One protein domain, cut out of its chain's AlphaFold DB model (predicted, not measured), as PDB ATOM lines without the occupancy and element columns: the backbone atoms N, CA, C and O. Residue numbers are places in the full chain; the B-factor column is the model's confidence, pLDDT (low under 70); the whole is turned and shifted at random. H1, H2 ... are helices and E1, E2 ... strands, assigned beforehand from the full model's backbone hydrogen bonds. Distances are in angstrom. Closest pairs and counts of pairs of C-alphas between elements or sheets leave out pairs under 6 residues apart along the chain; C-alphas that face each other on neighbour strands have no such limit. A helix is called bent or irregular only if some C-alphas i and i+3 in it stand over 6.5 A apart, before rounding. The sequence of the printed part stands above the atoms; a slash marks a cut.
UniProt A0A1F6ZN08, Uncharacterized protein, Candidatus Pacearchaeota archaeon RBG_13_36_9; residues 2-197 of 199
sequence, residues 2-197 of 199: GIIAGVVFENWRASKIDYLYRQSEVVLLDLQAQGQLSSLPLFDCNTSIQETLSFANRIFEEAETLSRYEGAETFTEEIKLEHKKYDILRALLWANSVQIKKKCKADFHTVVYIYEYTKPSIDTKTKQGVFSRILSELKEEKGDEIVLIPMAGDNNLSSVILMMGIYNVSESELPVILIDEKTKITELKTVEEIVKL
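Overview. This is residues 2 to 197 of the 199 residues of an uncharacterized protein of Candidatus Pacearchaeota archaeon RBG_13_36_9 (UniProt A0A1F6ZN08). A small four-stranded sheet has H3 over one face and H4 over the other, and H3 is also part of a bundle with the long helices H1 and H2, which run up and down beside it. H2 packs on the edge strand E2, the short H5 packs on H3 and the short H6 on H4, while residues 2 to 12 of H1 stick out. The printed part has 196 residues with six named helices and four named strands, in the order H1 H2 H3 E1 H4 E2 H5 E3 E4 H6. The sheet is mixed, in the order E2 E1 E3 E4, and the class is mixed, helices and strands. The whole is compact, with a radius of gyration of the C-alphas of 17.3 A, and elongated, spanning 59 by 38 by 32 A.

Along the chain. The strands are E1, residues 109 to 115, and E2, residues 146 to 152, each 19.3 A long, E3, residues 176 to 179, and E4, residues 183 to 185. The helices are H1, residues 2 to 37, 52.8 A, from C-alpha 2 at (145.725, 263.727, 211.688); H2, residues 45 to 70, 36.5 A; H3, residues 77 to 104, 40.2 A; H4, residues 122 to 145, 32.8 A; H5, residues 158 to 166; and H6, residues 191 to 195, ending with C-alpha 195 at (159.874, 218.536, 200.795). H4 is irregular, with C-alphas 141 and 144 9.5 A apart, and has a kink of 57 degrees near residue 139.

Arrangement. E2 and E1 are parallel, with N 149 and O 111 2.9 A apart, within hydrogen-bond range. E1 and E3 are antiparallel, with N 112 and O 178 at 2.9 A. The hairpin E3 and E4 is antiparallel, with N 179 and O 183 at 2.9 A. E1, H4 and E2 form a strand-helix-strand unit, two parallel neighbour strands with a helix between, with a right-handed crossover. The sheet and its helices make three layers, helices on both faces: H3, at a height of 8.1 A over the sheet, and H4, at 9.1 A, lie on opposite faces, both over E2 and E1. H2 is on the sheet too, its closest C-alphas to E2 being those of Ala 56 and Val 147, 5.8 A. H1, H2 and H3 form an up and down bundle, each running against the one before it. H2 and H3 touch at a shallow tilt of 22 degrees, opposite ways, closest at the C-alphas of Cys 45 and Cys 104, 5.5 A. H1 touches H3 with residues 21 to 35 alone, closest at the C-alphas of Leu 28 and Leu 89, 5.9 A. H1 and H2 only just touch, with 3 pairs of C-alphas within 8 A, closest at those of Leu 20 and Glu 62, 7.3 A. H5 touches H3, closest at the C-alphas of Val 160 and Ala 91, 5.9 A. H6 touches H4, closest at the C-alphas of Val 191 and Ile 134, 5.7 A. Every O i to N i+4 pair is within hydrogen-bond range in H1, H2, H3, H5 and H6, and 18 of 20 are in H4.

Size, cuts and confidence. The C-alphas farthest apart are those of Gly 2 and Pro 41, 61.1 A. The printed part has no cut and no long link. The mean pLDDT of the printed part is 85.4; residues 2 to 14, 41 and 69 to 75 are under 70.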
ATOM      1  N   GLY A   2     145.887 265.090 212.238       54.19
ATOM      2  CA  GLY A   2     145.725 263.727 211.688       54.19
ATOM      3  C   GLY A   2     145.816 263.599 210.157       54.19
ATOM      4  O   GLY A   2     146.443 262.671 209.670       54.19
ATOM      5  N   ILE A   3     145.277 264.559 209.395       60.88
ATOM      6  CA  ILE A   3     145.285 264.508 207.917       60.88
ATOM      7  C   ILE A   3     146.701 264.694 207.346       60.88
ATOM      8  O   ILE A   3     147.088 263.998 206.420       60.88
ATOM      9  N   ILE A   4     147.511 265.582 207.934       62.66
ATOM     10  CA  ILE A   4     148.893 265.827 207.485       62.66
ATOM     11  C   ILE A   4     149.779 264.614 207.798       62.66
ATOM     12  O   ILE A   4     150.583 264.216 206.963       62.66
ATOM     13  N   ALA A   5     149.598 263.991 208.969       61.59
ATOM     14  CA  ALA A   5     150.292 262.750 209.313       61.59
ATOM     15  C   ALA A   5     149.892 261.591 208.381       61.59
ATOM     16  O   ALA A   5     150.760 260.827 207.971       61.59
ATOM     17  N   GLY A   6     148.611 261.509 208.001       57.91
ATOM     18  CA  GLY A   6     148.115 260.551 207.008       57.91
ATOM     19  C   GLY A   6     148.773 260.732 205.641       57.91
ATOM     20  O   GLY A   6     149.381 259.796 205.138       57.91
ATOM     21  N   VAL A   7     148.770 261.955 205.102       63.12
ATOM     22  CA  VAL A   7     149.392 262.272 203.801       63.12
ATOM     23  C   VAL A   7     150.901 262.003 203.802       63.12
ATOM     24  O   VAL A   7     151.443 261.502 202.823       63.12
ATOM     25  N   VAL A   8     151.604 262.300 204.901       59.91
ATOM     26  CA  VAL A   8     153.044 262.002 205.022       59.91
ATOM     27  C   VAL A   8     153.300 260.493 205.047       59.91
ATOM     28  O   VAL A   8     154.253 260.022 204.427       59.91
ATOM     29  N   PHE A   9     152.454 259.729 205.738       62.03
ATOM     30  CA  PHE A   9     152.594 258.280 205.838       62.03
ATOM     31  C   PHE A   9     152.249 257.565 204.522       62.03
ATOM     32  O   PHE A   9     152.980 256.662 204.114       62.03
ATOM     33  N   GLU A  10     151.202 258.007 203.825       60.03
ATOM     34  CA  GLU A  10     150.852 257.537 202.478       60.03
ATOM     35  C   GLU A  10     151.953 257.876 201.465       60.03
ATOM     36  O   GLU A  10     152.404 256.993 200.739       60.03
ATOM     37  N   ASN A  11     152.494 259.101 201.488       64.75
ATOM     38  CA  ASN A  11     153.615 259.481 200.621       64.75
ATOM     39  C   ASN A  11     154.873 258.638 200.870       64.75
ATOM     40  O   ASN A  11     155.589 258.307 199.926       64.75
ATOM     41  N   TRP A  12     155.162 258.277 202.124       64.88
ATOM     42  CA  TRP A  12     156.310 257.426 202.438       64.88
ATOM     43  C   TRP A  12     156.130 255.998 201.910       64.88
ATOM     44  O   TRP A  12     157.066 255.434 201.342       64.88
ATOM     45  N   ARG A  13     154.922 255.435 202.036       66.38
ATOM     46  CA  ARG A  13     154.576 254.123 201.466       66.38
ATOM     47  C   ARG A  13     154.658 254.129 199.944       66.38
ATOM     48  O   ARG A  13     155.372 253.301 199.387       66.38
ATOM     49  N   ALA A  14     154.024 255.102 199.290       68.38
ATOM     50  CA  ALA A  14     154.063 255.252 197.838       68.38
ATOM     51  C   ALA A  14     155.505 255.409 197.324       68.38
ATOM     52  O   ALA A  14     155.902 254.744 196.372       68.38
ATOM     53  N   SER A  15     156.333 256.208 198.008       72.12
ATOM     54  CA  SER A  15     157.752 256.360 197.665       72.12
ATOM     55  C   SER A  15     158.562 255.075 197.862       72.12
ATOM     56  O   SER A  15     159.496 254.832 197.100       72.12
ATOM     57  N   LYS A  16     158.250 254.263 198.881       75.44
ATOM     58  CA  LYS A  16     158.931 252.983 199.119       75.44
ATOM     59  C   LYS A  16     158.575 251.959 198.044       75.44
ATOM     60  O   LYS A  16     159.462 251.253 197.579       75.44
ATOM     61  N   ILE A  17     157.308 251.916 197.649       70.62
ATOM     62  CA  ILE A  17     156.797 251.072 196.571       70.62
ATOM     63  C   ILE A  17     157.439 251.470 195.226       70.62
ATOM     64  O   ILE A  17     158.039 250.621 194.574       70.62
ATOM     65  N   ASP A  18     157.440 252.762 194.869       70.81
ATOM     66  CA  ASP A  18     158.109 253.277 193.656       70.81
ATOM     67  C   ASP A  18     159.607 252.923 193.623       70.81
ATOM     68  O   ASP A  18     160.148 252.529 192.592       70.81
ATOM     69  N   TYR A  19     160.285 253.005 194.771       79.38
ATOM     70  CA  TYR A  19     161.692 252.627 194.878       79.38
ATOM     71  C   TYR A  19     161.933 251.137 194.578       79.38
ATOM     72  O   TYR A  19     162.851 250.818 193.819       79.38
ATOM     73  N   LEU A  20     161.115 250.239 195.141       72.94
ATOM     74  CA  LEU A  20     161.201 248.796 194.876       72.94
ATOM     75  C   LEU A  20     160.988 248.497 193.381       72.94
ATOM     76  O   LEU A  20     161.751 247.739 192.779       72.94
ATOM     77  N   TYR A  21     160.032 249.182 192.747       72.06
ATOM     78  CA  TYR A  21     159.772 249.039 191.313       72.06
ATOM     79  C   TYR A  21     160.944 249.495 190.436       72.06
ATOM     80  O   TYR A  21     161.364 248.763 189.538       72.06
ATOM     81  N   ARG A  22     161.549 250.658 190.712       74.12
ATOM     82  CA  ARG A  22     162.734 251.120 189.960       74.12
ATOM     83  C   ARG A  22     163.930 250.189 190.124       74.12
ATOM     84  O   ARG A  22     164.684 249.979 189.176       74.12
ATOM     85  N   GLN A  23     164.113 249.633 191.319       77.19
ATOM     86  CA  GLN A  23     165.165 248.653 191.564       77.19
ATOM     87  C   GLN A  23     164.943 247.398 190.709       77.19
ATOM     88  O   GLN A  23     165.881 246.918 190.077       77.19
ATOM     89  N   SER A  24     163.698 246.937 190.598       72.75
ATOM     90  CA  SER A  24     163.321 245.812 189.739       72.75
ATOM     91  C   SER A  24     163.612 246.031 188.250       72.75
ATOM     92  O   SER A  24     163.976 245.080 187.561       72.75
ATOM     93  N   GLU A  25     163.533 247.261 187.736       73.56
ATOM     94  CA  GLU A  25     163.874 247.559 186.334       73.56
ATOM     95  C   GLU A  25     165.371 247.386 186.035       73.56
ATOM     96  O   GLU A  25     165.738 246.796 185.018       73.56
ATOM     97  N   VAL A  26     166.253 247.845 186.929       79.81
ATOM     98  CA  VAL A  26     167.711 247.636 186.785       79.81
ATOM     99  C   VAL A  26     168.030 246.146 186.724       79.81
ATOM    100  O   VAL A  26     168.853 245.682 185.941       79.81
ATOM    101  N   VAL A  27     167.330 245.392 187.550       76.50
ATOM    102  CA  VAL A  27     167.521 243.963 187.731       76.50
ATOM    103  C   VAL A  27     166.987 243.167 186.547       76.50
ATOM    104  O   VAL A  27     167.610 242.200 186.117       76.50
ATOM    105  N   LEU A  28     165.868 243.605 185.974       75.81
ATOM    106  CA  LEU A  28     165.342 243.090 184.716       75.81
ATOM    107  C   LEU A  28     166.387 243.190 183.599       75.81
ATOM    108  O   LEU A  28     166.614 242.224 182.869       75.81
ATOM    109  N   LEU A  29     167.019 244.359 183.475       79.25
ATOM    110  CA  LEU A  29     168.054 244.607 182.474       79.25
ATOM    111  C   LEU A  29     169.296 243.750 182.728       79.25
ATOM    112  O   LEU A  29     169.862 243.208 181.778       79.25
ATOM    113  N   ASP A  30     169.684 243.579 183.991       81.00
ATOM    114  CA  ASP A  30     170.811 242.725 184.359       81.00
ATOM    115  C   ASP A  30     170.553 241.252 184.006       81.00
ATOM    116  O   ASP A  30     171.372 240.633 183.334       81.00
ATOM    117  N   LEU A  31     169.373 240.703 184.318       76.81
ATOM    118  CA  LEU A  31     168.994 239.342 183.908       76.81
ATOM    119  C   LEU A  31     169.025 239.143 182.395       76.81
ATOM    120  O   LEU A  31     169.465 238.102 181.905       76.81
ATOM    121  N   GLN A  32     168.531 240.125 181.642       80.94
ATOM    122  CA  GLN A  32     168.577 240.074 180.185       80.94
ATOM    123  C   GLN A  32     170.024 240.061 179.686       80.94
ATOM    124  O   GLN A  32     170.354 239.269 178.799       80.94
ATOM    125  N   ALA A  33     170.894 240.882 180.278       82.31
ATOM    126  CA  ALA A  33     172.318 240.889 179.972       82.31
ATOM    127  C   ALA A  33     172.975 239.547 180.329       82.31
ATOM    128  O   ALA A  33     173.644 238.958 179.482       82.31
ATOM    129  N   GLN A  34     172.727 239.003 181.524       78.38
ATOM    130  CA  GLN A  34     173.221 237.688 181.943       78.38
ATOM    131  C   GLN A  34     172.777 236.580 180.981       78.38
ATOM    132  O   GLN A  34     173.596 235.764 180.560       78.38
ATOM    133  N   GLY A  35     171.509 236.585 180.559       77.81
ATOM    134  CA  GLY A  35     170.987 235.646 179.567       77.81
ATOM    135  C   GLY A  35     171.730 235.723 178.230       77.81
ATOM    136  O   GLY A  35     172.053 234.691 177.643       77.81
ATOM    137  N   GLN A  36     172.089 236.923 177.765       80.31
ATOM    138  CA  GLN A  36     172.896 237.101 176.550       80.31
ATOM    139  C   GLN A  36     174.346 236.633 176.746       80.31
ATOM    140  O   GLN A  36     174.893 235.916 175.900       80.31
ATOM    141  N   LEU A  37     174.953 236.971 177.888       82.50
ATOM    142  CA  LEU A  37     176.305 236.549 178.264       82.50
ATOM    143  C   LEU A  37     176.399 235.033 178.478       82.50
ATOM    144  O   LEU A  37     177.462 234.447 178.274       82.50
ATOM    145  N   SER A  38     175.282 234.371 178.792       76.00
ATOM    146  CA  SER A  38     175.205 232.915 178.920       76.00
ATOM    147  C   SER A  38     175.534 232.170 177.627       76.00
ATOM    148  O   SER A  38     175.809 230.978 177.666       76.00
ATOM    149  N   SER A  39     175.578 232.832 176.473       76.50
ATOM    150  CA  SER A  39     176.029 232.208 175.223       76.50
ATOM    151  C   SER A  39     177.555 232.215 175.041       76.50
ATOM    152  O   SER A  39     178.068 231.542 174.145       76.50
ATOM    153  N   LEU A  40     178.299 232.937 175.888       79.81
ATOM    154  CA  LEU A  40     179.737 233.129 175.723       79.81
ATOM    155  C   LEU A  40     180.567 231.926 176.220       79.81
ATOM    156  O   LEU A  40     180.168 231.243 177.169       79.81
ATOM    157  N   PRO A  41     181.755 231.680 175.627       69.06
ATOM    158  CA  PRO A  41     182.618 230.551 175.990       69.06
ATOM    159  C   PRO A  41     183.143 230.571 177.435       69.06
ATOM    160  O   PRO A  41     183.428 229.513 177.986       69.06
ATOM    161  N   LEU A  42     183.273 231.752 178.049       74.94
ATOM    162  CA  LEU A  42     183.841 231.954 179.395       74.94
ATOM    163  C   LEU A  42     182.764 232.132 180.477       74.94
ATOM    164  O   LEU A  42     182.935 232.901 181.417       74.94
ATOM    165  N   PHE A  43     181.624 231.466 180.323       82.31
ATOM    166  CA  PHE A  43     180.524 231.586 181.272       82.31
ATOM    167  C   PHE A  43     180.858 230.931 182.622       82.31
ATOM    168  O   PHE A  43     181.040 229.713 182.684       82.31
ATOM    169  N   ASP A  44     180.908 231.729 183.690       87.75
ATOM    170  CA  ASP A  44     181.150 231.252 185.055       87.75
ATOM    171  C   ASP A  44     179.855 230.743 185.697       87.75
ATOM    172  O   ASP A  44     179.017 231.507 186.179       87.75
ATOM    173  N   CYS A  45     179.709 229.421 185.720       90.00
ATOM    174  CA  CYS A  45     178.551 228.771 186.313       90.00
ATOM    175  C   CYS A  45     178.406 229.017 187.816       90.00
ATOM    176  O   CYS A  45     177.277 229.127 188.286       90.00
ATOM    177  N   ASN A  46     179.504 229.116 188.569       90.88
ATOM    178  CA  ASN A  46     179.418 229.281 190.018       90.88
ATOM    179  C   ASN A  46     178.865 230.665 190.353       90.88
ATOM    180  O   ASN A  46     177.930 230.777 191.146       90.88
ATOM    181  N   THR A  47     179.390 231.701 189.694       88.50
ATOM    182  CA  THR A  47     178.868 233.063 189.838       88.50
ATOM    183  C   THR A  47     177.414 233.138 189.393       88.50
ATOM    184  O   THR A  47     176.589 233.668 190.124       88.50
ATOM    185  N   SER A  48     177.047 232.558 188.248       86.75
ATOM    186  CA  SER A  48     175.661 232.637 187.775       86.75
ATOM    187  C   SER A  48     174.657 231.892 188.658       86.75
ATOM    188  O   SER A  48     173.529 232.358 188.806       86.75
ATOM    189  N   ILE A  49     175.039 230.763 189.265       91.06
ATOM    190  CA  ILE A  49     174.191 230.068 190.245       91.06
ATOM    191  C   ILE A  49     173.996 230.947 191.486       91.06
ATOM    192  O   ILE A  49     172.859 231.178 191.889       91.06
ATOM    193  N   GLN A  50     175.085 231.479 192.050       90.38
ATOM    194  CA  GLN A  50     175.045 232.362 193.222       90.38
ATOM    195  C   GLN A  50     174.185 233.607 192.974       90.38
ATOM    196  O   GLN A  50     173.314 233.922 193.781       90.38
ATOM    197  N   GLU A  51     174.369 234.272 191.832       86.88
ATOM    198  CA  GLU A  51     173.570 235.441 191.453       86.88
ATOM    199  C   GLU A  51     172.095 235.081 191.251       86.88
ATOM    200  O   GLU A  51     171.223 235.824 191.687       86.88
ATOM    201  N   THR A  52     171.791 233.917 190.666       87.12
ATOM    202  CA  THR A  52     170.401 233.453 190.509       87.12
ATOM    203  C   THR A  52     169.725 233.233 191.863       87.12
ATOM    204  O   THR A  52     168.590 233.672 192.051       87.12
ATOM    205  N   LEU A  53     170.413 232.592 192.813       90.50
ATOM    206  CA  LEU A  53     169.901 232.343 194.166       90.50
ATOM    207  C   LEU A  53     169.713 233.646 194.950       90.50
ATOM    208  O   LEU A  53     168.625 233.912 195.459       90.50
ATOM    209  N   SER A  54     170.743 234.496 194.968       89.00
ATOM    210  CA  SER A  54     170.710 235.831 195.578       89.00
ATOM    211  C   SER A  54     169.549 236.660 195.032       89.00
ATOM    212  O   SER A  54     168.773 237.271 195.772       89.00
ATOM    213  N   PHE A  55     169.374 236.623 193.714       85.12
ATOM    214  CA  PHE A  55     168.318 237.357 193.060       85.12
ATOM    215  C   PHE A  55     166.922 236.796 193.374       85.12
ATOM    216  O   PHE A  55     166.009 237.570 193.670       85.12
ATOM    217  N   ALA A  56     166.756 235.473 193.378       87.69
ATOM    218  CA  ALA A  56     165.506 234.833 193.778       87.69
ATOM    219  C   ALA A  56     165.106 235.191 195.215       87.69
ATOM    220  O   ALA A  56     163.945 235.522 195.461       87.69
ATOM    221  N   ASN A  57     166.066 235.191 196.145       87.94
ATOM    222  CA  ASN A  57     165.841 235.592 197.533       87.94
ATOM    223  C   ASN A  57     165.351 237.033 197.622       87.94
ATOM    224  O   ASN A  57     164.334 237.298 198.260       87.94
ATOM    225  N   ARG A  58     166.011 237.952 196.908       85.25
ATOM    226  CA  ARG A  58     165.582 239.350 196.884       85.25
ATOM    227  C   ARG A  58     164.166 239.500 196.325       85.25
ATOM    228  O   ARG A  58     163.359 240.208 196.915       85.25
ATOM    229  N   ILE A  59     163.832 238.820 195.224       81.19
ATOM    230  CA  ILE A  59     162.474 238.863 194.648       81.19
ATOM    231  C   ILE A  59     161.428 238.343 195.624       81.19
ATOM    232  O   ILE A  59     160.336 238.907 195.694       81.19
ATOM    233  N   PHE A  60     161.746 237.284 196.362       83.44
ATOM    234  CA  PHE A  60     160.857 236.748 197.380       83.44
ATOM    235  C   PHE A  60     160.615 237.763 198.508       83.44
ATOM    236  O   PHE A  60     159.465 238.082 198.801       83.44
ATOM    237  N   GLU A  61     161.670 238.351 199.075       82.19
ATOM    238  CA  GLU A  61     161.557 239.364 200.137       82.19
ATOM    239  C   GLU A  61     160.795 240.621 199.681       82.19
ATOM    240  O   GLU A  61     159.953 241.170 200.403       82.19
ATOM    241  N   GLU A  62     161.064 241.083 198.458       79.00
ATOM    242  CA  GLU A  62     160.352 242.207 197.852       79.00
ATOM    243  C   GLU A  62     158.871 241.873 197.626       79.00
ATOM    244  O   GLU A  62     158.008 242.705 197.910       79.00
ATOM    245  N   ALA A  63     158.558 240.647 197.190       76.38
ATOM    246  CA  ALA A  63     157.189 240.170 197.015       76.38
ATOM    247  C   ALA A  63     156.415 240.122 198.340       76.38
ATOM    248  O   ALA A  63     155.274 240.583 198.400       76.38
ATOM    249  N   GLU A  64     157.030 239.607 199.408       78.31
ATOM    250  CA  GLU A  64     156.426 239.612 200.742       78.31
ATOM    251  C   GLU A  64     156.175 241.037 201.240       78.31
ATOM    252  O   GLU A  64     155.143 241.322 201.852       78.31
ATOM    253  N   THR A  65     157.113 241.945 200.972       77.50
ATOM    254  CA  THR A  65     156.987 243.357 201.334       77.50
ATOM    255  C   THR A  65     155.832 244.010 200.576       77.50
ATOM    256  O   THR A  65     154.994 244.670 201.190       77.50
ATOM    257  N   LEU A  66     155.748 243.789 199.262       73.38
ATOM    258  CA  LEU A  66     154.692 244.332 198.413       73.38
ATOM    259  C   LEU A  66     153.311 243.806 198.820       73.38
ATOM    260  O   LEU A  66     152.387 244.596 198.995       73.38
ATOM    261  N   SER A  67     153.188 242.500 199.073       71.06
ATOM    262  CA  SER A  67     151.929 241.875 199.494       71.06
ATOM    263  C   SER A  67     151.359 242.505 200.775       71.06
ATOM    264  O   SER A  67     150.149 242.727 200.882       71.06
ATOM    265  N   ARG A  68     152.223 242.878 201.732       72.38
ATOM    266  CA  ARG A  68     151.807 243.588 202.959       72.38
ATOM    267  C   ARG A  68     151.267 244.991 202.677       72.38
ATOM    268  O   ARG A  68     150.409 245.458 203.425       72.38
ATOM    269  N   TYR A  69     151.771 245.668 201.646       69.69
ATOM    270  CA  TYR A  69     151.294 246.993 201.251       69.69
ATOM    271  C   TYR A  69     149.992 246.920 200.443       69.69
ATOM    272  O   TYR A  69     149.063 247.666 200.743       69.69
ATOM    273  N   GLU A  70     149.880 245.979 199.503       66.44
ATOM    274  CA  GLU A  70     148.666 245.771 198.698       66.44
ATOM    275  C   GLU A  70     147.453 245.386 199.554       66.44
ATOM    276  O   GLU A  70     146.349 245.875 199.322       66.44
ATOM    277  N   GLY A  71     147.648 244.570 200.596       63.28
ATOM    278  CA  GLY A  71     146.572 244.179 201.513       63.28
ATOM    279  C   GLY A  71     145.956 245.333 202.321       63.28
ATOM    280  O   GLY A  71     144.915 245.142 202.950       63.28
ATOM    281  N   ALA A  72     146.580 246.517 202.319       59.72
ATOM    282  CA  ALA A  72     146.129 247.700 203.052       59.72
ATOM    283  C   ALA A  72     145.465 248.774 202.166       59.72
ATOM    284  O   ALA A  72     144.957 249.755 202.711       59.72
ATOM    285  N   GLU A  73     145.454 248.610 200.838       55.31
ATOM    286  CA  GLU A  73     144.966 249.612 199.884       55.31
ATOM    287  C   GLU A  73     143.821 249.095 198.999       55.31
ATOM    288  O   GLU A  73     143.605 247.899 198.814       55.31
ATOM    289  N   THR A  74     143.063 250.032 198.426       56.34
ATOM    290  CA  THR A  74     142.103 249.724 197.359       56.34
ATOM    291  C   THR A  74     142.880 249.814 196.046       56.34
ATOM    292  O   THR A  74     143.312 250.907 195.698       56.34
ATOM    293  N   PHE A  75     143.101 248.688 195.356       60.97
ATOM    294  CA  PHE A  75     143.969 248.580 194.169       60.97
ATOM    295  C   PHE A  75     143.808 249.744 193.172       60.97
ATOM    296  O   PHE A  75     142.818 249.792 192.435       60.97
ATOM    297  N   THR A  76     144.794 250.645 193.107       71.44
ATOM    298  CA  THR A  76     144.876 251.645 192.035       71.44
ATOM    299  C   THR A  76     145.408 251.001 190.751       71.44
ATOM    300  O   THR A  76     145.988 249.911 190.771       71.44
ATOM    301  N   GLU A  77     145.189 251.640 189.600       74.38
ATOM    302  CA  GLU A  77     145.693 251.122 188.321       74.38
ATOM    303  C   GLU A  77     147.229 251.143 188.255       74.38
ATOM    304  O   GLU A  77     147.821 250.263 187.630       74.38
ATOM    305  N   GLU A  78     147.886 252.075 188.954       73.00
ATOM    306  CA  GLU A  78     149.347 252.114 189.059       73.00
ATOM    307  C   GLU A  78     149.891 250.862 189.754       73.00
ATOM    308  O   GLU A  78     150.785 250.207 189.228       73.00
ATOM    309  N   ILE A  79     149.303 250.460 190.885       74.00
ATOM    310  CA  ILE A  79     149.739 249.266 191.629       74.00
ATOM    311  C   ILE A  79     149.586 248.008 190.772       74.00
ATOM    312  O   ILE A  79     150.475 247.161 190.742       74.00
ATOM    313  N   LYS A  80     148.496 247.903 190.002       79.62
ATOM    314  CA  LYS A  80     148.299 246.782 189.072       79.62
ATOM    315  C   LYS A  80     149.346 246.754 187.962       79.62
ATOM    316  O   LYS A  80     149.813 245.673 187.600       79.62
ATOM    317  N   LEU A  81     149.684 247.908 187.383       81.62
ATOM    318  CA  LEU A  81     150.714 247.994 186.348       81.62
ATOM    319  C   LEU A  81     152.066 247.538 186.891       81.62
ATOM    320  O   LEU A  81     152.798 246.811 186.223       81.62
ATOM    321  N   GLU A  82     152.380 247.937 188.109       77.88
ATOM    322  CA  GLU A  82     153.652 247.612 188.718       77.88
ATOM    323  C   GLU A  82     153.733 246.147 189.190       77.88
ATOM    324  O   GLU A  82     154.739 245.479 188.937       77.88
ATOM    325  N   HIS A  83     152.645 245.576 189.723       82.62
ATOM    326  CA  HIS A  83     152.542 244.129 189.966       82.62
ATOM    327  C   HIS A  83     152.807 243.338 188.673       82.62
ATOM    328  O   HIS A  83     153.544 242.349 188.671       82.62
ATOM    329  N   LYS A  84     152.275 243.801 187.533       87.25
ATOM    330  CA  LYS A  84     152.554 243.189 186.225       87.25
ATOM    331  C   LYS A  84     154.032 243.254 185.843       87.25
ATOM    332  O   LYS A  84     154.551 242.273 185.314       87.25
ATOM    333  N   LYS A  85     154.729 244.368 186.099       84.44
ATOM    334  CA  LYS A  85     156.182 244.449 185.853       84.44
ATOM    335  C   LYS A  85     156.941 243.414 186.684       84.44
ATOM    336  O   LYS A  85     157.824 242.741 186.153       84.44
ATOM    337  N   TYR A  86     156.554 243.232 187.945       84.94
ATOM    338  CA  TYR A  86     157.135 242.197 188.801       84.94
ATOM    339  C   TYR A  86     156.866 240.783 188.282       84.94
ATOM    340  O   TYR A  86     157.779 239.963 188.265       84.94
ATOM    341  N   ASP A  87     155.656 240.481 187.806       89.19
ATOM    342  CA  ASP A  87     155.358 239.172 187.210       89.19
ATOM    343  C   ASP A  87     156.193 238.902 185.945       89.19
ATOM    344  O   ASP A  87     156.642 237.776 185.728       89.19
ATOM    345  N   ILE A  88     156.490 239.930 185.136       88.75
ATOM    346  CA  ILE A  88     157.434 239.807 184.009       88.75
ATOM    347  C   ILE A  88     158.836 239.454 184.521       88.75
ATOM    348  O   ILE A  88     159.491 238.568 183.966       88.75
ATOM    349  N   LEU A  89     159.289 240.123 185.581       87.44
ATOM    350  CA  LEU A  89     160.589 239.873 186.195       87.44
ATOM    351  C   LEU A  89     160.692 238.446 186.757       87.44
ATOM    352  O   LEU A  89     161.686 237.760 186.525       87.44
ATOM    353  N   ARG A  90     159.637 237.962 187.417       90.44
ATOM    354  CA  ARG A  90     159.512 236.583 187.918       90.44
ATOM    355  C   ARG A  90     159.512 235.553 186.787       90.44
ATOM    356  O   ARG A  90     160.194 234.535 186.889       90.44
ATOM    357  N   ALA A  91     158.829 235.831 185.677       92.00
ATOM    358  CA  ALA A  91     158.869 234.972 184.494       92.00
ATOM    359  C   ALA A  91     160.282 234.893 183.884       92.00
ATOM    360  O   ALA A  91     160.716 233.820 183.459       92.00
ATOM    361  N   LEU A  92     161.026 236.004 183.872       89.81
ATOM    362  CA  LEU A  92     162.422 236.030 183.425       89.81
ATOM    363  C   LEU A  92     163.357 235.298 184.385       89.81
ATOM    364  O   LEU A  92     164.198 234.530 183.923       89.81
ATOM    365  N   LEU A  93     163.183 235.474 185.700       90.81
ATOM    366  CA  LEU A  93     163.890 234.688 186.712       90.81
ATOM    367  C   LEU A  93     163.666 233.193 186.480       90.81
ATOM    368  O   LEU A  93     164.624 232.421 186.493       90.81
ATOM    369  N   TRP A  94     162.423 232.785 186.224       94.06
ATOM    370  CA  TRP A  94     162.095 231.390 185.957       94.06
ATOM    371  C   TRP A  94     162.795 230.878 184.693       94.06
ATOM    372  O   TRP A  94     163.487 229.860 184.738       94.06
ATOM    373  N   ALA A  95     162.692 231.612 183.583       92.44
ATOM    374  CA  ALA A  95     163.364 231.256 182.336       92.44
ATOM    375  C   ALA A  95     164.890 231.141 182.511       92.44
ATOM    376  O   ALA A  95     165.489 230.165 182.052       92.44
ATOM    377  N   ASN A  96     165.512 232.095 183.213       89.38
ATOM    378  CA  ASN A  96     166.944 232.074 183.505       89.38
ATOM    379  C   ASN A  96     167.315 230.881 184.397       89.38
ATOM    380  O   ASN A  96     168.240 230.140 184.081       89.38
ATOM    381  N   SER A  97     166.540 230.613 185.450       92.62
ATOM    382  CA  SER A  97     166.764 229.483 186.363       92.62
ATOM    383  C   SER A  97     166.785 228.146 185.619       92.62
ATOM    384  O   SER A  97     167.676 227.324 185.835       92.62
ATOM    385  N   VAL A  98     165.865 227.948 184.670       93.81
ATOM    386  CA  VAL A  98     165.838 226.754 183.808       93.81
ATOM    387  C   VAL A  98     167.086 226.670 182.924       93.81
ATOM    388  O   VAL A  98     167.676 225.593 182.778       93.81
ATOM    389  N   GLN A  99     167.516 227.791 182.335       90.88
ATOM    390  CA  GLN A  99     168.732 227.838 181.518       90.88
ATOM    391  C   GLN A  99     169.983 227.509 182.340       90.88
ATOM    392  O   GLN A  99     170.783 226.674 181.910       90.88
ATOM    393  N   ILE A 100     170.123 228.098 183.531       90.00
ATOM    394  CA  ILE A 100     171.232 227.844 184.456       90.00
ATOM    395  C   ILE A 100     171.246 226.383 184.902       90.00
ATOM    396  O   ILE A 100     172.281 225.731 184.764       90.00
ATOM    397  N   LYS A 101     170.108 225.817 185.329       92.81
ATOM    398  CA  LYS A 101     170.012 224.386 185.679       92.81
ATOM    399  C   LYS A 101     170.487 223.499 184.534       92.81
ATOM    400  O   LYS A 101     171.317 222.614 184.732       92.81
ATOM    401  N   LYS A 102     170.026 223.767 183.308       91.31
ATOM    402  CA  LYS A 102     170.401 222.976 182.129       91.31
ATOM    403  C   LYS A 102     171.882 223.114 181.770       91.31
ATOM    404  O   LYS A 102     172.520 222.114 181.442       91.31
ATOM    405  N   LYS A 103     172.420 224.335 181.781       90.56
ATOM    406  CA  LYS A 103     173.787 224.618 181.325       90.56
ATOM    407  C   LYS A 103     174.834 224.250 182.373       90.56
ATOM    408  O   LYS A 103     175.841 223.634 182.037       90.56
ATOM    409  N   CYS A 104     174.584 224.616 183.624       91.62
ATOM    410  CA  CYS A 104     175.532 224.478 184.723       91.62
ATOM    411  C   CYS A 104     175.337 223.212 185.549       91.62
ATOM    412  O   CYS A 104     176.174 222.934 186.402       91.62
ATOM    413  N   LYS A 105     174.275 222.433 185.290       92.69
ATOM    414  CA  LYS A 105     173.895 221.272 186.111       92.69
ATOM    415  C   LYS A 105     173.734 221.660 187.584       92.69
ATOM    416  O   LYS A 105     174.171 220.926 188.464       92.69
ATOM    417  N   ALA A 106     173.158 222.840 187.811       92.81
ATOM    418  CA  ALA A 106     172.896 223.343 189.148       92.81
ATOM    419  C   ALA A 106     171.946 222.397 189.895       92.81
ATOM    420  O   ALA A 106     171.063 221.791 189.281       92.81
ATOM    421  N   ASP A 107     172.153 222.283 191.200       92.56
ATOM    422  CA  ASP A 107     171.477 221.360 192.113       92.56
ATOM    423  C   ASP A 107     170.316 222.000 192.887       92.56
ATOM    424  O   ASP A 107     169.601 221.296 193.591       92.56
ATOM    425  N   PHE A 108     170.072 223.303 192.719       94.56
ATOM    426  CA  PHE A 108     168.893 223.948 193.291       94.56
ATOM    427  C   PHE A 108     167.600 223.519 192.582       94.56
ATOM    428  O   PHE A 108     167.555 223.288 191.364       94.56
ATOM    429  N   HIS A 109     166.507 223.516 193.340       96.06
ATOM    430  CA  HIS A 109     165.172 223.230 192.830       96.06
ATOM    431  C   HIS A 109     164.415 224.506 192.497       96.06
ATOM    432  O   HIS A 109     164.533 225.525 193.173       96.06
ATOM    433  N   THR A 110     163.591 224.455 191.458       96.19
ATOM    434  CA  THR A 110     162.684 225.558 191.118       96.19
ATOM    435  C   THR A 110     161.295 225.242 191.647       96.19
ATOM    436  O   THR A 110     160.744 224.181 191.362       96.19
ATOM    437  N   VAL A 111     160.723 226.161 192.420       96.75
ATOM    438  CA  VAL A 111     159.361 226.066 192.956       96.75
ATOM    439  C   VAL A 111     158.590 227.281 192.461       96.75
ATOM    440  O   VAL A 111     158.767 228.390 192.954       96.75
ATOM    441  N   VAL A 112     157.746 227.088 191.452       96.62
ATOM    442  CA  VAL A 112     156.994 228.174 190.818       96.62
ATOM    443  C   VAL A 112     155.550 228.112 191.275       96.62
ATOM    444  O   VAL A 112     154.851 227.138 191.009       96.62
ATOM    445  N   TYR A 113     155.099 229.150 191.967       95.94
ATOM    446  CA  TYR A 113     153.736 229.254 192.460       95.94
ATOM    447  C   TYR A 113     152.937 230.210 191.585       95.94
ATOM    448  O   TYR A 113     153.175 231.416 191.592       95.94
ATOM    449  N   ILE A 114     151.995 229.661 190.825       96.56
ATOM    450  CA  ILE A 114     151.179 230.408 189.874       96.56
ATOM    451  C   ILE A 114     149.777 230.538 190.460       96.56
ATOM    452  O   ILE A 114     149.109 229.531 190.708       96.56
ATOM    453  N   TYR A 115     149.339 231.771 190.708       95.25
ATOM    454  CA  TYR A 115     148.074 232.063 191.386       95.25
ATOM    455  C   TYR A 115     147.121 232.906 190.535       95.25
ATOM    456  O   TYR A 115     147.529 233.541 189.564       95.25
ATOM    457  N   GLU A 116     145.847 232.905 190.918       95.00
ATOM    458  CA  GLU A 116     144.797 233.757 190.362       95.00
ATOM    459  C   GLU A 116     144.759 235.092 191.130       95.00
ATOM    460  O   GLU A 116     144.566 235.139 192.352       95.00
ATOM    461  N   TYR A 117     144.971 236.193 190.417       90.00
ATOM    462  CA  TYR A 117     145.084 237.543 190.963       90.00
ATOM    463  C   TYR A 117     143.880 238.420 190.619       90.00
ATOM    464  O   TYR A 117     143.383 239.153 191.476       90.00
ATOM    465  N   THR A 118     143.370 238.344 189.390       86.69
ATOM    466  CA  THR A 118     142.426 239.332 188.856       86.69
ATOM    467  C   THR A 118     141.058 239.237 189.527       86.69
ATOM    468  O   THR A 118     140.501 240.263 189.933       86.69
ATOM    469  N   LYS A 119     140.482 238.029 189.636       87.12
ATOM    470  CA  LYS A 119     139.156 237.799 190.250       87.12
ATOM    471  C   LYS A 119     139.028 236.447 190.979       87.12
ATOM    472  O   LYS A 119     138.045 235.740 190.753       87.12
ATOM    473  N   PRO A 120     139.929 236.115 191.919       90.06
ATOM    474  CA  PRO A 120     139.856 234.840 192.618       90.06
ATOM    475  C   PRO A 120     138.584 234.711 193.461       90.06
ATOM    476  O   PRO A 120     138.200 235.633 194.198       90.06
ATOM    477  N   SER A 121     137.949 233.540 193.373       93.19
ATOM    478  CA  SER A 121     136.818 233.152 194.226       93.19
ATOM    479  C   SER A 121     137.214 233.122 195.713       93.19
ATOM    480  O   SER A 121     138.398 233.131 196.050       93.19
ATOM    481  N   ILE A 122     136.244 233.075 196.635       92.19
ATOM    482  CA  ILE A 122     136.539 232.982 198.083       92.19
ATOM    483  C   ILE A 122     137.337 231.707 198.397       92.19
ATOM    484  O   ILE A 122     138.322 231.758 199.142       92.19
ATOM    485  N   ASP A 123     136.952 230.588 197.788       93.06
ATOM    486  CA  ASP A 123     137.646 229.312 197.949       93.06
ATOM    487  C   ASP A 123     139.061 229.392 197.364       93.06
ATOM    488  O   ASP A 123     140.023 228.995 198.025       93.06
ATOM    489  N   THR A 124     139.213 230.008 196.183       94.12
ATOM    490  CA  THR A 124     140.525 230.257 195.569       94.12
ATOM    491  C   THR A 124     141.408 231.101 196.486       94.12
ATOM    492  O   THR A 124     142.534 230.711 196.779       94.12
ATOM    493  N   LYS A 125     140.906 232.224 197.016       91.88
ATOM    494  CA  LYS A 125     141.658 233.092 197.938       91.88
ATOM    495  C   LYS A 125     142.112 232.345 199.189       91.88
ATOM    496  O   LYS A 125     143.253 232.503 199.615       91.88
ATOM    497  N   THR A 126     141.236 231.516 199.755       92.62
ATOM    498  CA  THR A 126     141.551 230.712 200.943       92.62
ATOM    499  C   THR A 126     142.671 229.722 200.638       92.62
ATOM    500  O   THR A 126     143.669 229.667 201.357       92.62
ATOM    501  N   LYS A 127     142.552 228.994 199.525       94.31
ATOM    502  CA  LYS A 127     143.566 228.047 199.053       94.31
ATOM    503  C   LYS A 127     144.905 228.731 198.777       94.31
ATOM    504  O   LYS A 127     145.941 228.235 199.209       94.31
ATOM    505  N   GLN A 128     144.882 229.898 198.134       94.12
ATOM    506  CA  GLN A 128     146.073 230.703 197.871       94.12
ATOM    507  C   GLN A 128     146.755 231.179 199.151       94.12
ATOM    508  O   GLN A 128     147.981 231.189 199.215       94.12
ATOM    509  N   GLY A 129     145.981 231.543 200.177       91.94
ATOM    510  CA  GLY A 129     146.517 231.895 201.491       91.94
ATOM    511  C   GLY A 129     147.229 230.720 202.162       91.94
ATOM    512  O   GLY A 129     148.317 230.889 202.707       91.94
ATOM    513  N   VAL A 130     146.653 229.516 202.067       93.38
ATOM    514  CA  VAL A 130     147.274 228.288 202.589       93.38
ATOM    515  C   VAL A 130     148.564 227.963 201.831       93.38
ATOM    516  O   VAL A 130     149.591 227.748 202.471       93.38
ATOM    517  N   PHE A 131     148.547 227.987 200.495       94.31
ATOM    518  CA  PHE A 131     149.753 227.779 199.687       94.31
ATOM    519  C   PHE A 131     150.836 228.813 199.968       94.31
ATOM    520  O   PHE A 131     151.983 228.427 200.149       94.31
ATOM    521  N   SER A 132     150.481 230.094 200.067       91.56
ATOM    522  CA  SER A 132     151.433 231.153 200.409       91.56
ATOM    523  C   SER A 132     152.151 230.843 201.725       91.56
ATOM    524  O   SER A 132     153.376 230.845 201.770       91.56
ATOM    525  N   ARG A 133     151.402 230.445 202.766       91.88
ATOM    526  CA  ARG A 133     151.990 230.084 204.061       91.88
ATOM    527  C   ARG A 133     152.922 228.874 203.969       91.88
ATOM    528  O   ARG A 133     154.041 228.939 204.459       91.88
ATOM    529  N   ILE A 134     152.482 227.803 203.308       93.44
ATOM    530  CA  ILE A 134     153.292 226.590 203.105       93.44
ATOM    531  C   ILE A 134     154.587 226.914 202.353       93.44
ATOM    532  O   ILE A 134     155.637 226.371 202.671       93.44
ATOM    533  N   LEU A 135     154.523 227.778 201.341       93.12
ATOM    534  CA  LEU A 135     155.683 228.145 200.534       93.12
ATOM    535  C   LEU A 135     156.654 229.055 201.290       93.12
ATOM    536  O   LEU A 135     157.860 228.885 201.127       93.12
ATOM    537  N   SER A 136     156.158 229.968 202.130       91.19
ATOM    538  CA  SER A 136     157.007 230.725 203.056       91.19
ATOM    539  C   SER A 136     157.712 229.786 204.040       91.19
ATOM    540  O   SER A 136     158.934 229.838 204.140       91.19
ATOM    541  N   GLU A 137     156.983 228.859 204.678       93.06
ATOM    542  CA  GLU A 137     157.565 227.841 205.574       93.06
ATOM    543  C   GLU A 137     158.614 226.976 204.842       93.06
ATOM    544  O   GLU A 137     159.709 226.741 205.348       93.06
ATOM    545  N   LEU A 138     158.328 226.565 203.602       93.31
ATOM    546  CA  LEU A 138     159.266 225.819 202.765       93.31
ATOM    547  C   LEU A 138     160.534 226.629 202.452       93.31
ATOM    548  O   LEU A 138     161.632 226.071 202.455       93.31
ATOM    549  N   LYS A 139     160.403 227.931 202.165       91.44
ATOM    550  CA  LYS A 139     161.549 228.810 201.900       91.44
ATOM    551  C   LYS A 139     162.405 229.011 203.142       91.44
ATOM    552  O   LYS A 139     163.628 229.022 203.021       91.44
ATOM    553  N   GLU A 140     161.787 229.113 204.313       91.50
ATOM    554  CA  GLU A 140     162.492 229.157 205.594       91.50
ATOM    555  C   GLU A 140     163.256 227.851 205.875       91.50
ATOM    556  O   GLU A 140     164.406 227.904 206.307       91.50
ATOM    557  N   GLU A 141     162.660 226.686 205.592       92.62
ATOM    558  CA  GLU A 141     163.294 225.379 205.827       92.62
ATOM    559  C   GLU A 141     164.438 225.087 204.845       92.62
ATOM    560  O   GLU A 141     165.473 224.547 205.235       92.62
ATOM    561  N   LYS A 142     164.254 225.424 203.563       91.12
ATOM    562  CA  LYS A 142     165.170 225.034 202.481       91.12
ATOM    563  C   LYS A 142     166.167 226.106 202.062       91.12
ATOM    564  O   LYS A 142     167.161 225.775 201.417       91.12
ATOM    565  N   GLY A 143     165.931 227.372 202.401       90.06
ATOM    566  CA  GLY A 143     166.832 228.472 202.068       90.06
ATOM    567  C   GLY A 143     167.222 228.469 200.588       90.06
ATOM    568  O   GLY A 143     166.359 228.495 199.708       90.06
ATOM    569  N   ASP A 144     168.525 228.417 200.320       90.25
ATOM    570  CA  ASP A 144     169.109 228.481 198.975       90.25
ATOM    571  C   ASP A 144     169.064 227.154 198.198       90.25
ATOM    572  O   ASP A 144     169.432 227.118 197.027       90.25
ATOM    573  N   GLU A 145     168.556 226.067 198.790       92.25
ATOM    574  CA  GLU A 145     168.269 224.833 198.041       92.25
ATOM    575  C   GLU A 145     167.118 225.036 197.040       92.25
ATOM    576  O   GLU A 145     166.969 224.256 196.094       92.25
ATOM    577  N   ILE A 146     166.296 226.078 197.233       94.06
ATOM    578  CA  ILE A 146     165.158 226.380 196.366       94.06
ATOM    579  C   ILE A 146     165.150 227.819 195.842       94.06
ATOM    580  O   ILE A 146     165.369 228.804 196.554       94.06
ATOM    581  N   VAL A 147     164.739 227.935 194.585       93.88
ATOM    582  CA  VAL A 147     164.330 229.173 193.931       93.88
ATOM    583  C   VAL A 147     162.802 229.217 193.931       93.88
ATOM    584  O   VAL A 147     162.152 228.555 193.120       93.88
ATOM    585  N   LEU A 148     162.229 229.974 194.872       93.69
ATOM    586  CA  LEU A 148     160.784 230.168 195.004       93.69
ATOM    587  C   LEU A 148     160.329 231.378 194.178       93.69
ATOM    588  O   LEU A 148     160.789 232.496 194.403       93.69
ATOM    589  N   ILE A 149     159.411 231.158 193.236       93.50
ATOM    590  CA  ILE A 149     158.938 232.176 192.290       93.50
ATOM    591  C   ILE A 149     157.404 232.251 192.338       93.50
ATOM    592  O   ILE A 149     156.733 231.514 191.612       93.50
ATOM    593  N   PRO A 150     156.818 233.114 193.185       92.50
ATOM    594  CA  PRO A 150     155.384 233.386 193.158       92.50
ATOM    595  C   PRO A 150     155.052 234.362 192.025       92.50
ATOM    596  O   PRO A 150     155.695 235.401 191.934       92.50
ATOM    597  N   MET A 151     154.058 234.081 191.181       92.75
ATOM    598  CA  MET A 151     153.608 234.996 190.121       92.75
ATOM    599  C   MET A 151     152.127 234.817 189.770       92.75
ATOM    600  O   MET A 151     151.587 233.714 189.855       92.75
ATOM    601  N   ALA A 152     151.466 235.889 189.331       94.25
ATOM    602  CA  ALA A 152     150.085 235.790 188.863       94.25
ATOM    603  C   ALA A 152     150.013 235.168 187.460       94.25
ATOM    604  O   ALA A 152     150.688 235.622 186.534       94.25
ATOM    605  N   GLY A 153     149.163 234.155 187.292       95.31
ATOM    606  CA  GLY A 153     148.962 233.458 186.017       95.31
ATOM    607  C   GLY A 153     147.938 234.118 185.092       95.31
ATOM    608  O   GLY A 153     147.999 233.941 183.881       95.31
ATOM    609  N   ASP A 154     147.024 234.915 185.641       93.81
ATOM    610  CA  ASP A 154     145.845 235.469 184.960       93.81
ATOM    611  C   ASP A 154     145.963 236.982 184.673       93.81
ATOM    612  O   ASP A 154     144.976 237.661 184.394       93.81
ATOM    613  N   ASN A 155     147.184 237.529 184.704       87.94
ATOM    614  CA  ASN A 155     147.452 238.961 184.504       87.94
ATOM    615  C   ASN A 155     147.595 239.398 183.027       87.94
ATOM    616  O   ASN A 155     147.969 240.543 182.747       87.94
ATOM    617  N   ASN A 156     147.268 238.512 182.075       89.00
ATOM    618  CA  ASN A 156     147.361 238.721 180.620       89.00
ATOM    619  C   ASN A 156     148.762 239.167 180.145       89.00
ATOM    620  O   ASN A 156     148.912 240.068 179.318       89.00
ATOM    621  N   LEU A 157     149.804 238.555 180.711       92.44
ATOM    622  CA  LEU A 157     151.195 238.796 180.336       92.44
ATOM    623  C   LEU A 157     151.669 237.703 179.385       92.44
ATOM    624  O   LEU A 157     151.722 236.534 179.759       92.44
ATOM    625  N   SER A 158     152.065 238.076 178.166       93.75
ATOM    626  CA  SER A 158     152.481 237.104 177.147       93.75
ATOM    627  C   SER A 158     153.655 236.229 177.596       93.75
ATOM    628  O   SER A 158     153.680 235.049 177.267       93.75
ATOM    629  N   SER A 159     154.603 236.770 178.370       91.44
ATOM    630  CA  SER A 159     155.721 235.997 178.933       91.44
ATOM    631  C   SER A 159     155.239 234.896 179.879       91.44
ATOM    632  O   SER A 159     155.677 233.756 179.759       91.44
ATOM    633  N   VAL A 160     154.303 235.218 180.775       93.75
ATOM    634  CA  VAL A 160     153.719 234.263 181.726       93.75
ATOM    635  C   VAL A 160     152.887 233.213 180.991       93.75
ATOM    636  O   VAL A 160     153.093 232.023 181.212       93.75
ATOM    637  N   ILE A 161     152.031 233.636 180.053       95.31
ATOM    638  CA  ILE A 161     151.200 232.739 179.232       95.31
ATOM    639  C   ILE A 161     152.072 231.739 178.461       95.31
ATOM    640  O   ILE A 161     151.782 230.544 178.443       95.31
ATOM    641  N   LEU A 162     153.165 232.204 177.845       94.88
ATOM    642  CA  LEU A 162     154.101 231.334 177.131       94.88
ATOM    643  C   LEU A 162     154.771 230.331 178.072       94.88
ATOM    644  O   LEU A 162     154.831 229.146 177.748       94.88
ATOM    645  N   MET A 163     155.248 230.781 179.235       94.69
ATOM    646  CA  MET A 163     155.880 229.903 180.220       94.69
ATOM    647  C   MET A 163     154.900 228.847 180.746       94.69
ATOM    648  O   MET A 163     155.222 227.662 180.753       94.69
ATOM    649  N   MET A 164     153.677 229.246 181.101       96.44
ATOM    650  CA  MET A 164     152.604 228.322 181.474       96.44
ATOM    651  C   MET A 164     152.334 227.299 180.365       96.44
ATOM    652  O   MET A 164     152.302 226.100 180.636       96.44
ATOM    653  N   GLY A 165     152.239 227.749 179.110       96.06
ATOM    654  CA  GLY A 165     152.037 226.881 177.950       96.06
ATOM    655  C   GLY A 165     153.153 225.848 177.750       96.06
ATOM    656  O   GLY A 165     152.857 224.679 177.519       96.06
ATOM    657  N   ILE A 166     154.425 226.241 177.899       96.31
ATOM    658  CA  ILE A 166     155.583 225.332 177.783       96.31
ATOM    659  C   ILE A 166     155.488 224.174 178.785       96.31
ATOM    660  O   ILE A 166     155.819 223.036 178.447       96.31
ATOM    661  N   TYR A 167     155.010 224.449 179.999       96.62
ATOM    662  CA  TYR A 167     154.892 223.460 181.076       96.62
ATOM    663  C   TYR A 167     153.460 222.944 181.271       96.62
ATOM    664  O   TYR A 167     153.130 222.354 182.303       96.62
ATOM    665  N   ASN A 168     152.617 223.117 180.248       96.19
ATOM    666  CA  ASN A 168     151.231 222.658 180.182       96.19
ATOM    667  C   ASN A 168     150.342 223.136 181.337       96.19
ATOM    668  O   ASN A 168     149.382 222.447 181.666       96.19
ATOM    669  N   VAL A 169     150.648 224.261 181.981       96.38
ATOM    670  CA  VAL A 169     149.804 224.853 183.025       96.38
ATOM    671  C   VAL A 169     148.685 225.658 182.372       96.38
ATOM    672  O   VAL A 169     148.943 226.557 181.575       96.38
ATOM    673  N   SER A 170     147.442 225.344 182.719       94.56
ATOM    674  CA  SER A 170     146.251 226.064 182.266       94.56
ATOM    675  C   SER A 170     145.724 227.025 183.334       94.56
ATOM    676  O   SER A 170     145.915 226.802 184.528       94.56
ATOM    677  N   GLU A 171     145.007 228.075 182.919       92.06
ATOM    678  CA  GLU A 171     144.356 229.009 183.855       92.06
ATOM    679  C   GLU A 171     143.330 228.314 184.768       92.06
ATOM    680  O   GLU A 171     143.168 228.697 185.921       92.06
ATOM    681  N   SER A 172     142.676 227.240 184.304       92.50
ATOM    682  CA  SER A 172     141.710 226.487 185.119       92.50
ATOM    683  C   SER A 172     142.348 225.630 186.217       92.50
ATOM    684  O   SER A 172     141.635 225.128 187.081       92.50
ATOM    685  N   GLU A 173     143.668 225.423 186.177       94.44
ATOM    686  CA  GLU A 173     144.412 224.717 187.229       94.44
ATOM    687  C   GLU A 173     144.874 225.660 188.353       94.44
ATOM    688  O   GLU A 173     145.426 225.183 189.344       94.44
ATOM    689  N   LEU A 174     144.680 226.978 188.218       95.44
ATOM    690  CA  LEU A 174     145.128 227.940 189.223       95.44
ATOM    691  C   LEU A 174     144.280 227.843 190.508       95.44
ATOM    692  O   LEU A 174     143.060 227.685 190.440       95.44
ATOM    693  N   PRO A 175     144.896 227.968 191.698       96.81
ATOM    694  CA  PRO A 175     146.330 228.115 191.938       96.81
ATOM    695  C   PRO A 175     147.085 226.777 191.847       96.81
ATOM    696  O   PRO A 175     146.581 225.740 192.282       96.81
ATOM    697  N   VAL A 176     148.328 226.818 191.362       97.25
ATOM    698  CA  VAL A 176     149.187 225.636 191.180       97.25
ATOM    699  C   VAL A 176     150.626 225.914 191.604       97.25
ATOM    700  O   VAL A 176     151.171 226.987 191.353       97.25
ATOM    701  N   ILE A 177     151.263 224.921 192.218       97.38
ATOM    702  CA  ILE A 177     152.708 224.908 192.463       97.38
ATOM    703  C   ILE A 177     153.347 223.951 191.457       97.38
ATOM    704  O   ILE A 177     152.919 222.807 191.325       97.38
ATOM    705  N   LEU A 178     154.370 224.409 190.746       97.50
ATOM    706  CA  LEU A 178     155.151 223.626 189.799       97.50
ATOM    707  C   LEU A 178     156.578 223.463 190.329       97.50
ATOM    708  O   LEU A 178     157.303 224.445 190.471       97.50
ATOM    709  N   ILE A 179     156.973 222.222 190.606       96.75
ATOM    710  CA  ILE A 179     158.313 221.872 191.093       96.75
ATOM    711  C   ILE A 179     159.137 221.301 189.940       96.75
ATOM    712  O   ILE A 179     158.684 220.381 189.244       96.75
ATOM    713  N   ASP A 180     160.338 221.847 189.748       96.19
ATOM    714  CA  ASP A 180     161.317 221.437 188.735       96.19
ATOM    715  C   ASP A 180     160.724 221.277 187.335       96.19
ATOM    716  O   ASP A 180     161.040 220.327 186.613       96.19
ATOM    717  N   GLU A 181     159.814 222.187 186.973       95.88
ATOM    718  CA  GLU A 181     159.171 222.226 185.658       95.88
ATOM    719  C   GLU A 181     158.389 220.942 185.298       95.88
ATOM    720  O   GLU A 181     158.050 220.713 184.135       95.88
ATOM    721  N   LYS A 182     158.108 220.077 186.284       94.88
ATOM    722  CA  LYS A 182     157.569 218.725 186.068       94.88
ATOM    723  C   LYS A 182     156.384 218.407 186.963       94.88
ATOM    724  O   LYS A 182     155.355 217.944 186.477       94.88
ATOM    725  N   THR A 183     156.538 218.601 188.268       96.31
ATOM    726  CA  THR A 183     155.555 218.140 189.251       96.31
ATOM    727  C   THR A 183     154.580 219.261 189.554       96.31
ATOM    728  O   THR A 183     154.954 220.246 190.182       96.31
ATOM    729  N   LYS A 184     153.327 219.104 189.126       96.44
ATOM    730  CA  LYS A 184     152.241 220.027 189.465       96.44
ATOM    731  C   LYS A 184     151.562 219.614 190.766       96.44
ATOM    732  O   LYS A 184     151.234 218.445 190.959       96.44
ATOM    733  N   ILE A 185     151.288 220.591 191.614       96.06
ATOM    734  CA  ILE A 185     150.523 220.444 192.845       96.06
ATOM    735  C   ILE A 185     149.376 221.440 192.775       96.06
ATOM    736  O   ILE A 185     149.566 222.644 192.933       96.06
ATOM    737  N   THR A 186     148.186 220.920 192.508       94.12
ATOM    738  CA  THR A 186     146.939 221.686 192.556       94.12
ATOM    739  C   THR A 186     146.216 221.466 193.873       94.12
ATOM    740  O   THR A 186     145.454 222.325 194.281       94.12
ATOM    741  N   GLU A 187     146.441 220.355 194.571       92.94
ATOM    742  CA  GLU A 187     145.788 220.060 195.850       92.94
ATOM    743  C   GLU A 187     146.600 220.556 197.044       92.94
ATOM    744  O   GLU A 187     147.823 220.675 196.978       92.94
ATOM    745  N   LEU A 188     145.911 220.832 198.155       89.88
ATOM    746  CA  LEU A 188     146.574 221.206 199.400       89.88
ATOM    747  C   LEU A 188     147.456 220.051 199.894       89.88
ATOM    748  O   LEU A 188     147.003 218.911 199.994       89.88
ATOM    749  N   LYS A 189     148.710 220.374 200.206       89.81
ATOM    750  CA  LYS A 189     149.731 219.468 200.745       89.81
ATOM    751  C   LYS A 189     150.415 220.120 201.935       89.81
ATOM    752  O   LYS A 189     150.461 221.344 201.997       89.81
ATOM    753  N   THR A 190     150.952 219.338 202.862       88.44
ATOM    754  CA  THR A 190     151.793 219.889 203.936       88.44
ATOM    755  C   THR A 190     153.202 220.212 203.429       88.44
ATOM    756  O   THR A 190     153.611 219.735 202.365       88.44
ATOM    757  N   VAL A 191     153.965 221.005 204.189       88.62
ATOM    758  CA  VAL A 191     155.370 221.312 203.867       88.62
ATOM    759  C   VAL A 191     156.174 220.019 203.720       88.62
ATOM    760  O   VAL A 191     156.870 219.839 202.725       88.62
ATOM    761  N   GLU A 192     155.990 219.049 204.620       89.25
ATOM    762  CA  GLU A 192     156.724 217.779 204.598       89.25
ATOM    763  C   GLU A 192     156.404 216.931 203.360       89.25
ATOM    764  O   GLU A 192     157.245 216.164 202.881       89.25
ATOM    765  N   GLU A 193     155.180 217.022 202.834       91.19
ATOM    766  CA  GLU A 193     154.827 216.376 201.572       91.19
ATOM    767  C   GLU A 193     155.528 217.029 200.382       91.19
ATOM    768  O   GLU A 193     155.951 216.312 199.475       91.19
ATOM    769  N   ILE A 194     155.656 218.359 200.381       89.75
ATOM    770  CA  ILE A 194     156.352 219.101 199.326       89.75
ATOM    771  C   ILE A 194     157.859 218.844 199.391       89.75
ATOM    772  O   ILE A 194     158.465 218.554 198.362       89.75
ATOM    773  N   VAL A 195     158.450 218.841 200.587       89.38
ATOM    774  CA  VAL A 195     159.874 218.536 200.795       89.38
ATOM    775  C   VAL A 195     160.242 217.166 200.223       89.38
ATOM    776  O   VAL A 195     161.282 217.029 199.599       89.38
ATOM    777  N   LYS A 196     159.378 216.149 200.328       92.00
ATOM    778  CA  LYS A 196     159.634 214.816 199.735       92.00
ATOM    779  C   LYS A 196     159.700 214.808 198.203       92.00
ATOM    780  O   LYS A 196     160.192 213.836 197.622       92.00
ATOM    781  N   LEU A 197     159.145 215.827 197.551       89.44
ATOM    782  CA  LEU A 197     159.158 215.983 196.094       89.44
ATOM    783  C   LEU A 197     160.415 216.716 195.605       89.44
ATOM    784  O   LEU A 197     160.742 216.611 194.425       89.44
TER     785      LEU A 197